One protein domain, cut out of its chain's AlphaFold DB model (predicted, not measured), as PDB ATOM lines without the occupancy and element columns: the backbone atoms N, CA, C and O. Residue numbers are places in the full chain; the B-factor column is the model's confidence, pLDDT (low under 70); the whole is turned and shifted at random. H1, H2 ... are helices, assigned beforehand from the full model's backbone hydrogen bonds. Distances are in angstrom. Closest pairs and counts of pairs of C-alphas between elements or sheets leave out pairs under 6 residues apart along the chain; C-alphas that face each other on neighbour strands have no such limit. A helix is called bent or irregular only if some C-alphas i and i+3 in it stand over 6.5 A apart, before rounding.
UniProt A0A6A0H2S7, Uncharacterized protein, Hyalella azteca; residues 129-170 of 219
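Overview. This is residues 129 to 170 of the 219 residues of an uncharacterized protein of Hyalella azteca (UniProt A0A6A0H2S7). One long helix, H2, makes the length of this domain, and before its first residue, Met 140, the link of residues 133 to 139 leads back to a single short turn, H1, in an outline like a long arm with a small foot. Residues 144 to 170 of H2 stick out free. The printed part has 42 residues with two named helices, H1 then H2, and no named strand; the class is all helix. It is extended, with a radius of gyration of the C-alphas of 16.1 A and spans of 50 by 19 by 7 A.

Along the chain. Find C-alpha 129 at (202.914, 304.092, 203.482), where H1, residues 129 to 132, begins. Go on to C-alpha 140 at (195.390, 289.186, 204.571); from there H2, residues 140 to 170, runs 46.4 A to C-alpha 170 at (229.665, 278.618, 233.989). H2 is irregular, but only just: C-alphas 167 and 170 are 6.6 A apart.

Arrangement. H1 and H2 are apart, joined by a short link of 7 residues. In H2, 26 of 27 O i to N i+4 pairs are within hydrogen-bond range; H1 is too short for such a pair.

Size, cuts and confidence. The C-alphas of Phe 137 and Pro 170, the two farthest apart, are 50.1 A apart. The printed part has no cut, and no printed residue is under 70 in pLDDT.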
ATOM      1  N   LYS A 129     202.027 304.886 202.615       92.25
ATOM      2  CA  LYS A 129     202.914 304.092 203.482       92.25
ATOM      3  C   LYS A 129     202.761 302.596 203.244       92.25
ATOM      4  O   LYS A 129     203.749 301.880 203.142       92.25
ATOM      5  N   GLU A 130     201.525 302.112 203.134       90.75
ATOM      6  CA  GLU A 130     201.269 300.698 202.841       90.75
ATOM      7  C   GLU A 130     201.753 300.312 201.429       90.75
ATOM      8  O   GLU A 130     202.200 299.180 201.224       90.75
ATOM      9  N   MET A 131     201.680 301.230 200.458       90.69
ATOM     10  CA  MET A 131     202.203 301.033 199.102       90.69
ATOM     11  C   MET A 131     203.738 301.021 199.081       90.69
ATOM     12  O   MET A 131     204.309 300.135 198.449       90.69
ATOM     13  N   GLU A 132     204.401 301.929 199.804       89.44
ATOM     14  CA  GLU A 132     205.865 301.973 199.937       89.44
ATOM     15  C   GLU A 132     206.411 300.737 200.672       89.44
ATOM     16  O   GLU A 132     207.382 300.123 200.232       89.44
ATOM     17  N   GLU A 133     205.739 300.292 201.739       89.44
ATOM     18  CA  GLU A 133     206.059 299.046 202.452       89.44
ATOM     19  C   GLU A 133     205.801 297.780 201.603       89.44
ATOM     20  O   GLU A 133     206.154 296.667 202.014       89.44
ATOM     21  N   GLY A 134     205.125 297.915 200.454       86.31
ATOM     22  CA  GLY A 134     204.655 296.803 199.624       86.31
ATOM     23  C   GLY A 134     203.610 295.926 200.321       86.31
ATOM     24  O   GLY A 134     203.271 294.840 199.846       86.31
ATOM     25  N   SER A 135     203.098 296.372 201.469       85.12
ATOM     26  CA  SER A 135     202.110 295.647 202.256       85.12
ATOM     27  C   SER A 135     200.702 295.848 201.698       85.12
ATOM     28  O   SER A 135     199.851 294.986 201.902       85.12
ATOM     29  N   TYR A 136     200.444 296.920 200.950       86.94
ATOM     30  CA  TYR A 136     199.130 297.214 200.373       86.94
ATOM     31  C   TYR A 136     198.607 296.081 199.476       86.94
ATOM     32  O   TYR A 136     197.458 295.667 199.609       86.94
ATOM     33  N   PHE A 137     199.477 295.515 198.635       86.94
ATOM     34  CA  PHE A 137     199.109 294.486 197.656       86.94
ATOM     35  C   PHE A 137     199.039 293.061 198.228       86.94
ATOM     36  O   PHE A 137     198.482 292.177 197.582       86.94
ATOM     37  N   LEU A 138     199.584 292.814 199.425       87.31
ATOM     38  CA  LEU A 138     199.545 291.486 200.041       87.31
ATOM     39  C   LEU A 138     198.144 291.161 200.564       87.31
ATOM     40  O   LEU A 138     197.524 291.952 201.286       87.31
ATOM     41  N   THR A 139     197.684 289.940 200.298       86.06
ATOM     42  CA  THR A 139     196.428 289.447 200.867       86.06
ATOM     43  C   THR A 139     196.547 289.290 202.388       86.06
ATOM     44  O   THR A 139     197.628 289.068 202.943       86.06
ATOM     45  N   MET A 140     195.420 289.358 203.106       81.50
ATOM     46  CA  MET A 140     195.390 289.186 204.571       81.50
ATOM     47  C   MET A 140     196.050 287.873 205.028       81.50
ATOM     48  O   MET A 140     196.674 287.811 206.089       81.50
ATOM     49  N   ILE A 141     195.942 286.824 204.209       84.69
ATOM     50  CA  ILE A 141     196.520 285.507 204.480       84.69
ATOM     51  C   ILE A 141     198.050 285.561 204.388       84.69
ATOM     52  O   ILE A 141     198.739 285.036 205.264       84.69
ATOM     53  N   GLU A 142     198.596 286.218 203.368       86.06
ATOM     54  CA  GLU A 142     200.044 286.368 203.178       86.06
ATOM     55  C   GLU A 142     200.668 287.259 204.251       86.06
ATOM     56  O   GLU A 142     201.708 286.902 204.812       86.06
ATOM     57  N   LYS A 143     199.989 288.352 204.629       85.06
ATOM     58  CA  LYS A 143     200.393 289.203 205.762       85.06
ATOM     59  C   LYS A 143     200.524 288.392 207.050       85.06
ATOM     60  O   LYS A 143     201.544 288.471 207.734       85.06
ATOM     61  N   LYS A 144     199.523 287.561 207.353       87.06
ATOM     62  CA  LYS A 144     199.508 286.721 208.559       87.06
ATOM     63  C   LYS A 144     200.590 285.637 208.531       87.06
ATOM     64  O   LYS A 144     201.216 285.374 209.560       87.06
ATOM     65  N   LYS A 145     200.846 285.024 207.368       91.00
ATOM     66  CA  LYS A 145     201.946 284.057 207.190       91.00
ATOM     67  C   LYS A 145     203.305 284.712 207.445       91.00
ATOM     68  O   LYS A 145     204.091 284.155 208.209       91.00
ATOM     69  N   LYS A 146     203.541 285.903 206.884       88.25
ATOM     70  CA  LYS A 146     204.782 286.670 207.072       88.25
ATOM     71  C   LYS A 146     204.993 287.064 208.539       88.25
ATOM     72  O   LYS A 146     206.077 286.844 209.066       88.25
ATOM     73  N   GLN A 147     203.950 287.542 209.224       89.56
ATOM     74  CA  GLN A 147     204.004 287.829 210.667       89.56
ATOM     75  C   GLN A 147     204.345 286.579 211.487       89.56
ATOM     76  O   GLN A 147     205.265 286.593 212.295       89.56
ATOM     77  N   THR A 148     203.676 285.456 211.213       92.00
ATOM     78  CA  THR A 148     203.929 284.199 211.937       92.00
ATOM     79  C   THR A 148     205.359 283.685 211.730       92.00
ATOM     80  O   THR A 148     205.941 283.093 212.637       92.00
ATOM     81  N   GLN A 149     205.933 283.866 210.537       92.06
ATOM     82  CA  GLN A 149     207.331 283.520 210.264       92.06
ATOM     83  C   GLN A 149     208.293 284.422 211.044       92.06
ATOM     84  O   GLN A 149     209.182 283.902 211.718       92.06
ATOM     85  N   GLN A 150     208.056 285.738 211.040       91.88
ATOM     86  CA  GLN A 150     208.846 286.700 211.814       91.88
ATOM     87  C   GLN A 150     208.805 286.402 213.318       91.88
ATOM     88  O   GLN A 150     209.849 286.387 213.966       91.88
ATOM     89  N   ASP A 151     207.632 286.093 213.873       93.31
ATOM     90  CA  ASP A 151     207.489 285.756 215.294       93.31
ATOM     91  C   ASP A 151     208.261 284.477 215.658       93.31
ATOM     92  O   ASP A 151     208.942 284.419 216.684       93.31
ATOM     93  N   LYS A 152     208.213 283.454 214.792       95.06
ATOM     94  CA  LYS A 152     208.976 282.207 214.973       95.06
ATOM     95  C   LYS A 152     210.483 282.450 214.930       95.06
ATOM     96  O   LYS A 152     211.213 281.868 215.731       95.06
ATOM     97  N   GLU A 153     210.953 283.290 214.016       94.31
ATOM     98  CA  GLU A 153     212.367 283.664 213.911       94.31
ATOM     99  C   GLU A 153     212.832 284.467 215.127       94.31
ATOM    100  O   GLU A 153     213.878 284.159 215.698       94.31
ATOM    101  N   GLN A 154     212.031 285.427 215.598       93.56
ATOM    102  CA  GLN A 154     212.319 286.172 216.826       93.56
ATOM    103  C   GLN A 154     212.364 285.256 218.050       93.56
ATOM    104  O   GLN A 154     213.241 285.406 218.906       93.56
ATOM    105  N   GLN A 155     211.448 284.289 218.134       93.00
ATOM    106  CA  GLN A 155     211.429 283.313 219.217       93.00
ATOM    107  C   GLN A 155     212.681 282.428 219.197       93.00
ATOM    108  O   GLN A 155     213.283 282.241 220.254       93.00
ATOM    109  N   ARG A 156     213.105 281.953 218.016       94.69
ATOM    110  CA  ARG A 156     214.358 281.199 217.834       94.69
ATOM    111  C   ARG A 156     215.578 282.035 218.222       94.69
ATOM    112  O   ARG A 156     216.349 281.631 219.081       94.69
ATOM    113  N   ALA A 157     215.687 283.258 217.709       93.81
ATOM    114  CA  ALA A 157     216.793 284.152 218.050       93.81
ATOM    115  C   ALA A 157     216.852 284.455 219.558       93.81
ATOM    116  O   ALA A 157     217.932 284.545 220.145       93.81
ATOM    117  N   ARG A 158     215.695 284.604 220.215       93.00
ATOM    118  CA  ARG A 158     215.620 284.803 221.666       93.00
ATOM    119  C   ARG A 158     216.023 283.547 222.433       93.00
ATOM    120  O   ARG A 158     216.752 283.675 223.415       93.00
ATOM    121  N   SER A 159     215.570 282.362 222.021       92.06
ATOM    122  CA  SER A 159     215.994 281.112 222.659       92.06
ATOM    123  C   SER A 159     217.489 280.881 222.496       92.06
ATOM    124  O   SER A 159     218.134 280.513 223.473       92.06
ATOM    125  N   ASP A 160     218.047 281.179 221.324       93.12
ATOM    126  CA  ASP A 160     219.470 281.004 221.033       93.12
ATOM    127  C   ASP A 160     220.325 281.956 221.873       93.12
ATOM    128  O   ASP A 160     221.310 281.525 222.471       93.12
ATOM    129  N   LYS A 161     219.906 283.223 222.020       94.00
ATOM    130  CA  LYS A 161     220.548 284.188 222.931       94.00
ATOM    131  C   LYS A 161     220.509 283.717 224.382       94.00
ATOM    132  O   LYS A 161     221.548 283.664 225.028       94.00
ATOM    133  N   ILE A 162     219.336 283.312 224.876       91.88
ATOM    134  CA  ILE A 162     219.184 282.808 226.250       91.88
ATOM    135  C   ILE A 162     220.032 281.546 226.457       91.88
ATOM    136  O   ILE A 162     220.627 281.361 227.518       91.88
ATOM    137  N   GLN A 163     220.087 280.655 225.467       90.69
ATOM    138  CA  GLN A 163     220.876 279.433 225.552       90.69
ATOM    139  C   GLN A 163     222.379 279.732 225.516       90.69
ATOM    140  O   GLN A 163     223.124 279.112 226.272       90.69
ATOM    141  N   ALA A 164     222.824 280.692 224.703       90.94
ATOM    142  CA  ALA A 164     224.206 281.159 224.664       90.94
ATOM    143  C   ALA A 164     224.625 281.819 225.989       90.94
ATOM    144  O   ALA A 164     225.660 281.453 226.539       90.94
ATOM    145  N   GLU A 165     223.794 282.702 226.552       88.88
ATOM    146  CA  GLU A 165     224.021 283.310 227.874       88.88
ATOM    147  C   GLU A 165     224.119 282.238 228.968       88.88
ATOM    148  O   GLU A 165     225.063 282.236 229.757       88.88
ATOM    149  N   LYS A 166     223.206 281.255 228.973       88.56
ATOM    150  CA  LYS A 166     223.251 280.123 229.914       88.56
ATOM    151  C   LYS A 166     224.502 279.259 229.768       88.56
ATOM    152  O   LYS A 166     224.996 278.768 230.775       88.56
ATOM    153  N   ARG A 167     225.002 279.054 228.544       89.06
ATOM    154  CA  ARG A 167     226.258 278.325 228.294       89.06
ATOM    155  C   ARG A 167     227.493 279.136 228.697       89.06
ATOM    156  O   ARG A 167     228.498 278.531 229.046       89.06
ATOM    157  N   ALA A 168     227.423 280.467 228.662       87.62
ATOM    158  CA  ALA A 168     228.524 281.345 229.046       87.62
ATOM    159  C   ALA A 168     228.662 281.505 230.572       87.62
ATOM    160  O   ALA A 168     229.784 281.600 231.061       87.62
ATOM    161  N   LEU A 169     227.554 281.488 231.331       82.56
ATOM    162  CA  LEU A 169     227.547 281.675 232.795       82.56
ATOM    163  C   LEU A 169     228.545 280.785 233.574       82.56
ATOM    164  O   LEU A 169     229.219 281.320 234.447       82.56
ATOM    165  N   PRO A 170     228.701 279.474 233.289       84.50
ATOM    166  CA  PRO A 170     229.665 278.618 233.989       84.50
ATOM    167  C   PRO A 170     231.129 278.849 233.580       84.50
ATOM    168  O   PRO A 170     232.024 278.354 234.255       84.50
TER     169      PRO A 170